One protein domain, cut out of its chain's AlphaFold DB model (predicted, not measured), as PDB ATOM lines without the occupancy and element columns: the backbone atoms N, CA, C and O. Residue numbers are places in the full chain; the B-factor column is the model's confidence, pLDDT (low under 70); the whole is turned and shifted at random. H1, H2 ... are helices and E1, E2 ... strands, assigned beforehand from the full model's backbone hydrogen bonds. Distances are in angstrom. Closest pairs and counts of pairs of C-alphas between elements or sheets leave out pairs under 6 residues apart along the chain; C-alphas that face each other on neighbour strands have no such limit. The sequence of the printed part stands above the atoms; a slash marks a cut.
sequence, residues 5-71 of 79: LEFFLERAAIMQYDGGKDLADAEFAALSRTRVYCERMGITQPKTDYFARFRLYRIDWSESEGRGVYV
ATOM      1  N   LEU A   5      10.414  35.725  28.142       84.81
ATOM      2  CA  LEU A   5      10.593  36.746  29.167       84.81
ATOM      3  C   LEU A   5      12.080  36.960  29.461       84.81
ATOM      4  O   LEU A   5      12.519  38.101  29.534       84.81
ATOM      5  N   GLU A   6      12.856  35.893  29.566       87.38
ATOM      6  CA  GLU A   6      14.304  35.932  29.718       87.38
ATOM      7  C   GLU A   6      14.964  36.622  28.524       87.38
ATOM      8  O   GLU A   6      15.709  37.587  28.704       87.38
ATOM      9  N   PHE A   7      14.587  36.231  27.299       89.19
ATOM     10  CA  PHE A   7      15.054  36.909  26.088       89.19
ATOM     11  C   PHE A   7      14.742  38.411  26.128       89.19
ATOM     12  O   PHE A   7      15.597  39.244  25.817       89.19
ATOM     13  N   PHE A   8      13.523  38.768  26.533       89.75
ATOM     14  CA  PHE A   8      13.121  40.160  26.682       89.75
ATOM     15  C   PHE A   8      13.996  40.909  27.702       89.75
ATOM     16  O   PHE A   8      14.531  41.970  27.375       89.75
ATOM     17  N   LEU A   9      14.152  40.363  28.912       90.25
ATOM     18  CA  LEU A   9      14.880  40.999  30.012       90.25
ATOM     19  C   LEU A   9      16.345  41.233  29.644       90.25
ATOM     20  O   LEU A   9      16.866  42.326  29.869       90.25
ATOM     21  N   GLU A  10      16.987  40.253  29.008       93.75
ATOM     22  CA  GLU A  10      18.351  40.409  28.509       93.75
ATOM     23  C   GLU A  10      18.458  41.524  27.469       93.75
ATOM     24  O   GLU A  10      19.348  42.372  27.552       93.75
ATOM     25  N   ARG A  11      17.558  41.545  26.472       93.25
ATOM     26  CA  ARG A  11      17.599  42.578  25.429       93.25
ATOM     27  C   ARG A  11      17.358  43.967  26.015       93.25
ATOM     28  O   ARG A  11      18.041  44.899  25.598       93.25
ATOM     29  N   ALA A  12      16.439  44.102  26.970       92.25
ATOM     30  CA  ALA A  12      16.163  45.370  27.636       92.25
ATOM     31  C   ALA A  12      17.392  45.863  28.412       92.25
ATOM     32  O   ALA A  12      17.803  47.009  28.235       92.25
ATOM     33  N   ALA A  13      18.035  44.983  29.185       93.75
ATOM     34  CA  ALA A  13      19.242  45.315  29.938       93.75
ATOM     35  C   ALA A  13      20.397  45.741  29.016       93.75
ATOM     36  O   ALA A  13      20.995  46.793  29.232       93.75
ATOM     37  N   ILE A  14      20.672  44.985  27.947       94.25
ATOM     38  CA  ILE A  14      21.720  45.330  26.971       94.25
ATOM     39  C   ILE A  14      21.432  46.693  26.333       94.25
ATOM     40  O   ILE A  14      22.307  47.549  26.248       94.25
ATOM     41  N   MET A  15      20.198  46.930  25.889       92.94
ATOM     42  CA  MET A  15      19.838  48.190  25.234       92.94
ATOM     43  C   MET A  15      19.924  49.393  26.177       92.94
ATOM     44  O   MET A  15      20.290  50.481  25.732       92.94
ATOM     45  N   GLN A  16      19.611  49.199  27.457       94.94
ATOM     46  CA  GLN A  16      19.707  50.240  28.471       94.94
ATOM     47  C   GLN A  16      21.165  50.547  28.831       94.94
ATOM     48  O   GLN A  16      21.595  51.694  28.735       94.94
ATOM     49  N   TYR A  17      21.928  49.534  29.244       95.00
ATOM     50  CA  TYR A  17      23.259  49.733  29.818       95.00
ATOM     51  C   TYR A  17      24.350  49.855  28.756       95.00
ATOM     52  O   TYR A  17      25.153  50.784  28.818       95.00
ATOM     53  N   ASP A  18      24.342  48.979  27.751       94.50
ATOM     54  CA  ASP A  18      25.356  48.983  26.690       94.50
ATOM     55  C   ASP A  18      24.940  49.901  25.533       94.50
ATOM     56  O   ASP A  18      25.769  50.560  24.907       94.50
ATOM     57  N   GLY A  19      23.637  49.957  25.243       88.69
ATOM     58  CA  GLY A  19      23.064  50.781  24.176       88.69
ATOM     59  C   GLY A  19      22.798  52.238  24.563       88.69
ATOM     60  O   GLY A  19      22.431  53.027  23.692       88.69
ATOM     61  N   GLY A  20      22.952  52.594  25.844       93.06
ATOM     62  CA  GLY A  20      22.756  53.953  26.356       93.06
ATOM     63  C   GLY A  20      21.336  54.501  26.181       93.06
ATOM     64  O   GLY A  20      21.153  55.718  26.154       93.06
ATOM     65  N   LYS A  21      20.335  53.628  26.006       91.75
ATOM     66  CA  LYS A  21      18.929  54.036  25.892       91.75
ATOM     67  C   LYS A  21      18.338  54.304  27.266       91.75
ATOM     68  O   LYS A  21      18.698  53.654  28.249       91.75
ATOM     69  N   ASP A  22      17.377  55.220  27.325       93.88
ATOM     70  CA  ASP A  22      16.510  55.275  28.495       93.88
ATOM     71  C   ASP A  22      15.698  53.975  28.624       93.88
ATOM     72  O   ASP A  22      15.578  53.182  27.684       93.88
ATOM     73  N   LEU A  23      15.163  53.741  29.821       88.56
ATOM     74  CA  LEU A  23      14.453  52.504  30.126       88.56
ATOM     75  C   LEU A  23      13.252  52.281  29.194       88.56
ATOM     76  O   LEU A  23      13.021  51.155  28.765       88.56
ATOM     77  N   ALA A  24      12.505  53.331  28.850       87.69
ATOM     78  CA  ALA A  24      11.301  53.195  28.037       87.69
ATOM     79  C   ALA A  24      11.639  52.789  26.594       87.69
ATOM     80  O   ALA A  24      11.015  51.873  26.047       87.69
ATOM     81  N   ASP A  25      12.653  53.417  26.004       89.31
ATOM     82  CA  ASP A  25      13.150  53.107  24.664       89.31
ATOM     83  C   ASP A  25      13.830  51.733  24.602       89.31
ATOM     84  O   ASP A  25      13.675  51.004  23.615       89.31
ATOM     85  N   ALA A  26      14.568  51.359  25.651       92.00
ATOM     86  CA  ALA A  26      15.188  50.043  25.775       92.00
ATOM     87  C   ALA A  26      14.130  48.934  25.840       92.00
ATOM     88  O   ALA A  26      14.191  47.973  25.069       92.00
ATOM     89  N   GLU A  27      13.120  49.087  26.699       90.19
ATOM     90  CA  GLU A  27      12.012  48.140  26.802       90.19
ATOM     91  C   GLU A  27      11.219  48.053  25.495       90.19
ATOM     92  O   GLU A  27      10.861  46.956  25.071       90.19
ATOM     93  N   PHE A  28      10.958  49.176  24.821       88.56
ATOM     94  CA  PHE A  28      10.233  49.174  23.551       88.56
ATOM     95  C   PHE A  28      10.989  48.409  22.457       88.56
ATOM     96  O   PHE A  28      10.417  47.564  21.764       88.56
ATOM     97  N   ALA A  29      12.291  48.651  22.326       89.81
ATOM     98  CA  ALA A  29      13.119  47.952  21.353       89.81
ATOM     99  C   ALA A  29      13.292  46.456  21.698       89.81
ATOM    100  O   ALA A  29      13.246  45.606  20.800       89.81
ATOM    101  N   ALA A  30      13.415  46.113  22.982       91.25
ATOM    102  CA  ALA A  30      13.454  44.731  23.453       91.25
ATOM    103  C   ALA A  30      12.123  44.003  23.214       91.25
ATOM    104  O   ALA A  30      12.126  42.853  22.768       91.25
ATOM    105  N   LEU A  31      10.988  44.678  23.414       88.19
ATOM    106  CA  LEU A  31       9.660  44.174  23.060       88.19
ATOM    107  C   LEU A  31       9.595  43.849  21.559       88.19
ATOM    108  O   LEU A  31       9.336  42.704  21.191       88.19
ATOM    109  N   SER A  32       9.922  44.793  20.672       89.31
ATOM    110  CA  SER A  32       9.954  44.537  19.222       89.31
ATOM    111  C   SER A  32      10.796  43.312  18.845       89.31
ATOM    112  O   SER A  32      10.344  42.458  18.084       89.31
ATOM    113  N   ARG A  33      12.002  43.177  19.415       90.50
ATOM    114  CA  ARG A  33      12.879  42.016  19.176       90.50
ATOM    115  C   ARG A  33      12.281  40.711  19.704       90.50
ATOM    116  O   ARG A  33      12.397  39.683  19.041       90.50
ATOM    117  N   THR A  34      11.638  40.749  20.867       89.44
ATOM    118  CA  THR A  34      11.032  39.570  21.507       89.44
ATOM    119  C   THR A  34       9.867  39.028  20.690       89.44
ATOM    120  O   THR A  34       9.728  37.813  20.559       89.44
ATOM    121  N   ARG A  35       9.064  39.901  20.071       85.56
ATOM    122  CA  ARG A  35       8.015  39.470  19.139       85.56
ATOM    123  C   ARG A  35       8.590  38.679  17.971       85.56
ATOM    124  O   ARG A  35       8.139  37.563  17.725       85.56
ATOM    125  N   VAL A  36       9.593  39.237  17.293       87.00
ATOM    126  CA  VAL A  36      10.242  38.583  16.147       87.00
ATOM    127  C   VAL A  36      10.879  37.259  16.562       87.00
ATOM    128  O   VAL A  36      10.786  36.274  15.833       87.00
ATOM    129  N   TYR A  37      11.492  37.207  17.747       88.62
ATOM    130  CA  TYR A  37      12.005  35.963  18.313       88.62
ATOM    131  C   TYR A  37      10.889  34.925  18.495       88.62
ATOM    132  O   TYR A  37      11.025  33.798  18.024       88.62
ATOM    133  N   CYS A  38       9.759  35.311  19.091       87.12
ATOM    134  CA  CYS A  38       8.640  34.397  19.306       87.12
ATOM    135  C   CYS A  38       8.066  33.854  17.992       87.12
ATOM    136  O   CYS A  38       7.823  32.654  17.874       87.12
ATOM    137  N   GLU A  39       7.892  34.726  16.996       86.19
ATOM    138  CA  GLU A  39       7.403  34.355  15.664       86.19
ATOM    139  C   GLU A  39       8.360  33.384  14.960       86.19
ATOM    140  O   GLU A  39       7.916  32.371  14.421       86.19
ATOM    141  N   ARG A  40       9.676  33.631  15.021       86.94
ATOM    142  CA  ARG A  40      10.698  32.741  14.440       86.94
ATOM    143  C   ARG A  40      10.762  31.377  15.119       86.94
ATOM    144  O   ARG A  40      11.006  30.380  14.450       86.94
ATOM    145  N   MET A  41      10.559  31.340  16.432       87.38
ATOM    146  CA  MET A  41      10.637  30.112  17.226       87.38
ATOM    147  C   MET A  41       9.303  29.353  17.291       87.38
ATOM    148  O   MET A  41       9.252  28.266  17.859       87.38
ATOM    149  N   GLY A  42       8.215  29.908  16.741       85.38
ATOM    150  CA  GLY A  42       6.876  29.318  16.827       85.38
ATOM    151  C   GLY A  42       6.315  29.261  18.254       85.38
ATOM    152  O   GLY A  42       5.405  28.478  18.528       85.38
ATOM    153  N   ILE A  43       6.852  30.069  19.174       84.00
ATOM    154  CA  ILE A  43       6.422  30.101  20.574       84.00
ATOM    155  C   ILE A  43       5.340  31.158  20.774       84.00
ATOM    156  O   ILE A  43       5.366  32.250  20.200       84.00
ATOM    157  N   THR A  44       4.365  30.838  21.620       76.75
ATOM    158  CA  THR A  44       3.329  31.806  21.984       76.75
ATOM    159  C   THR A  44       3.937  32.868  22.888       76.75
ATOM    160  O   THR A  44       4.515  32.543  23.925       76.75
ATOM    161  N   GLN A  45       3.775  34.139  22.518       73.69
ATOM    162  CA  GLN A  45       4.199  35.249  23.366       73.69
ATOM    163  C   GLN A  45       3.532  35.156  24.748       73.69
ATOM    164  O   GLN A  45       2.326  34.879  24.823       73.69
ATOM    165  N   PRO A  46       4.266  35.406  25.846       70.94
ATOM    166  CA  PRO A  46       3.690  35.325  27.177       70.94
ATOM    167  C   PRO A  46       2.579  36.369  27.335       70.94
ATOM    168  O   PRO A  46       2.727  37.527  26.957       70.94
ATOM    169  N   LYS A  47       1.443  35.961  27.908       66.94
ATOM    170  CA  LYS A  47       0.263  36.828  28.098       66.94
ATOM    171  C   LYS A  47       0.308  37.651  29.392       66.94
ATOM    172  O   LYS A  47      -0.726  38.176  29.806       66.94
ATOM    173  N   THR A  48       1.464  37.726  30.046       68.56
ATOM    174  CA  THR A  48       1.630  38.471  31.300       68.56
ATOM    175  C   THR A  48       1.379  39.964  31.075       68.56
ATOM    176  O   THR A  48       1.505  40.469  29.955       68.56
ATOM    177  N   ASP A  49       1.007  40.689  32.132       67.75
ATOM    178  CA  ASP A  49       0.664  42.119  32.046       67.75
ATOM    179  C   ASP A  49       1.795  42.961  31.450       67.75
ATOM    180  O   ASP A  49       1.556  43.924  30.725       67.75
ATOM    181  N   TYR A  50       3.031  42.519  31.660       65.50
ATOM    182  CA  TYR A  50       4.230  43.136  31.114       65.50
ATOM    183  C   TYR A  50       4.234  43.186  29.569       65.50
ATOM    184  O   TYR A  50       4.638  44.175  28.957       65.50
ATOM    185  N   PHE A  51       3.677  42.158  28.925       69.12
ATOM    186  CA  PHE A  51       3.537  42.048  27.473       69.12
ATOM    187  C   PHE A  51       2.178  42.529  26.953       69.12
ATOM    188  O   PHE A  51       1.890  42.429  25.758       69.12
ATOM    189  N   ALA A  52       1.327  43.105  27.813       68.75
ATOM    190  CA  ALA A  52       0.031  43.634  27.400       68.75
ATOM    191  C   ALA A  52       0.144  44.696  26.293       68.75
ATOM    192  O   ALA A  52      -0.757  44.801  25.459       68.75
ATOM    193  N   ARG A  53       1.278  45.410  26.220       63.09
ATOM    194  CA  ARG A  53       1.579  46.374  25.151       63.09
ATOM    195  C   ARG A  53       1.532  45.755  23.742       63.09
ATOM    196  O   ARG A  53       1.092  46.442  22.825       63.09
ATOM    197  N   PHE A  54       1.856  44.467  23.567       63.16
ATOM    198  CA  PHE A  54       1.712  43.767  22.276       63.16
ATOM    199  C   PHE A  54       0.261  43.514  21.857       63.16
ATOM    200  O   PHE A  54      -0.007  43.296  20.677       63.16
ATOM    201  N   ARG A  55      -0.672  43.482  22.818       64.19
ATOM    202  CA  ARG A  55      -2.099  43.244  22.551       64.19
ATOM    203  C   ARG A  55      -2.814  44.518  22.111       64.19
ATOM    204  O   ARG A  55      -3.767  44.437  21.349       64.19
ATOM    205  N   LEU A  56      -2.364  45.669  22.609       67.94
ATOM    206  CA  LEU A  56      -2.948  46.974  22.285       67.94
ATOM    207  C   LEU A  56      -2.395  47.548  20.981       67.94
ATOM    208  O   LEU A  56      -3.111  48.240  20.263       67.94
ATOM    209  N   TYR A  57      -1.135  47.248  20.672       69.56
ATOM    210  CA  TYR A  57      -0.474  47.733  19.473       69.56
ATOM    211  C   TYR A  57       0.277  46.601  18.784       69.56
ATOM    212  O   TYR A  57       1.028  45.852  19.415       69.56
ATOM    213  N   ARG A  58       0.147  46.515  17.457       78.94
ATOM    214  CA  ARG A  58       1.029  45.668  16.662       78.94
ATOM    215  C   ARG A  58       2.396  46.344  16.589       78.94
ATOM    216  O   ARG A  58       2.601  47.267  15.819       78.94
ATOM    217  N   ILE A  59       3.310  45.925  17.450       81.56
ATOM    218  CA  ILE A  59       4.699  46.399  17.502       81.56
ATOM    219  C   ILE A  59       5.568  45.395  16.747       81.56
ATOM    220  O   ILE A  59       5.344  44.206  16.940       81.56
ATOM    221  N   ASP A  60       6.528  45.834  15.933       86.06
ATOM    222  CA  ASP A  60       7.458  44.976  15.176       86.06
ATOM    223  C   ASP A  60       8.887  45.555  15.191       86.06
ATOM    224  O   ASP A  60       9.109  46.653  15.714       86.06
ATOM    225  N   TRP A  61       9.870  44.821  14.665       89.50
ATOM    226  CA  TRP A  61      11.245  45.278  14.470       89.50
ATOM    227  C   TRP A  61      11.502  45.629  13.001       89.50
ATOM    228  O   TRP A  61      11.413  44.777  12.119       89.50
ATOM    229  N   SER A  62      11.890  46.878  12.740       88.00
ATOM    230  CA  SER A  62      12.342  47.299  11.416       88.00
ATOM    231  C   SER A  62      13.849  47.096  11.293       88.00
ATOM    232  O   SER A  62      14.630  47.795  11.939       88.00
ATOM    233  N   GLU A  63      14.272  46.157  10.441       87.44
ATOM    234  CA  GLU A  63      15.699  45.969  10.141       87.44
ATOM    235  C   GLU A  63      16.280  47.159   9.359       87.44
ATOM    236  O   GLU A  63      17.443  47.499   9.553       87.44
ATOM    237  N   SER A  64      15.484  47.834   8.517       89.50
ATOM    238  CA  SER A  64      15.947  49.004   7.753       89.50
ATOM    239  C   SER A  64      16.151  50.243   8.625       89.50
ATOM    240  O   SER A  64      17.046  51.038   8.354       89.50
ATOM    241  N   GLU A  65      15.342  50.409   9.675       84.88
ATOM    242  CA  GLU A  65      15.458  51.534  10.611       84.88
ATOM    243  C   GLU A  65      16.272  51.188  11.867       84.88
ATOM    244  O   GLU A  65      16.563  52.068  12.673       84.88
ATOM    245  N   GLY A  66      16.611  49.910  12.064       86.06
ATOM    246  CA  GLY A  66      17.335  49.436  13.244       86.06
ATOM    247  C   GLY A  66      16.605  49.714  14.563       86.06
ATOM    248  O   GLY A  66      17.254  49.906  15.593       86.06
ATOM    249  N   ARG A  67      15.267  49.776  14.545       87.12
ATOM    250  CA  ARG A  67      14.446  50.112  15.717       87.12
ATOM    251  C   ARG A  67      13.093  49.411  15.714       87.12
ATOM    252  O   ARG A  67      12.607  48.937  14.686       87.12
ATOM    253  N   GLY A  68      12.461  49.407  16.885       86.75
ATOM    254  CA  GLY A  68      11.062  49.031  17.019       86.75
ATOM    255  C   GLY A  68      10.140  50.016  16.306       86.75
ATOM    256  O   GLY A  68      10.381  51.226  16.324       86.75
ATOM    257  N   VAL A  69       9.080  49.510  15.683       88.38
ATOM    258  CA  VAL A  69       8.069  50.320  14.997       88.38
ATOM    259  C   VAL A  69       6.665  49.878  15.392       88.38
ATOM    260  O   VAL A  69       6.408  48.699  15.630       88.38
ATOM    261  N   TYR A  70       5.742  50.834  15.443       85.19
ATOM    262  CA  TYR A  70       4.316  50.531  15.489       85.19
ATOM    263  C   TYR A  70       3.833  50.231  14.072       85.19
ATOM    264  O   TYR A  70       3.933  51.071  13.178       85.19
ATOM    265  N   VAL A  71       3.284  49.043  13.871       81.56
ATOM    266  CA  VAL A  71       2.631  48.636  12.635       81.56
ATOM    267  C   VAL A  71       1.171  49.049  12.732       81.56
ATOM    268  O   VAL A  71       0.414  48.553  13.567       81.56
TER     269      VAL A  71
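What this domain is: This is residues 5 to 71 of the 79 residues of an uncharacterized protein of Pararobbsia silviterrae (UniProt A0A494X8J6). Helix H2 forms the middle, with H1 folded back along one side as a helical hairpin and the small strand hairpin E1 E2 packed on the other side. The 67 printed residues include H1, H2, H3, E1 and E2 in that order, mostly helix, with an antiparallel sheet E1 - E2. The whole is compact, radius of gyration of the C-alphas 11.2 A, and spans 29 by 25 by 22 A.

Where its parts are: H1, residues 5 to 17, begins at C-alpha 5 (10.593, 36.746, 29.167) and is 18.2 A long. H2, residues 23 to 41, is 26.1 A long. H3 is residues 53 to 56, E1 59 to 62 and E2 67 to 70, ending at C-alpha 70 (4.316, 50.531, 15.489).

How they stand to each other: H1 and H2 touch, closest C-alphas Ala 12 and Ala 30, 5.0 A, at a steep tilt of 38 degrees, opposite ways. The closest C-alphas of H2 and E1 are Ser 32 and Asp 60, 4.8 A. Between E1 and E2, N 60 and O 69 are 2.9 A apart, within hydrogen-bond range. In H1 and H2 every O i to N i+4 pair is within range; H3 is too short for one.

The domain as a whole: The printed part has no cut. The link H2 to H3 is long. Residues 47 to 57 have pLDDT under 70.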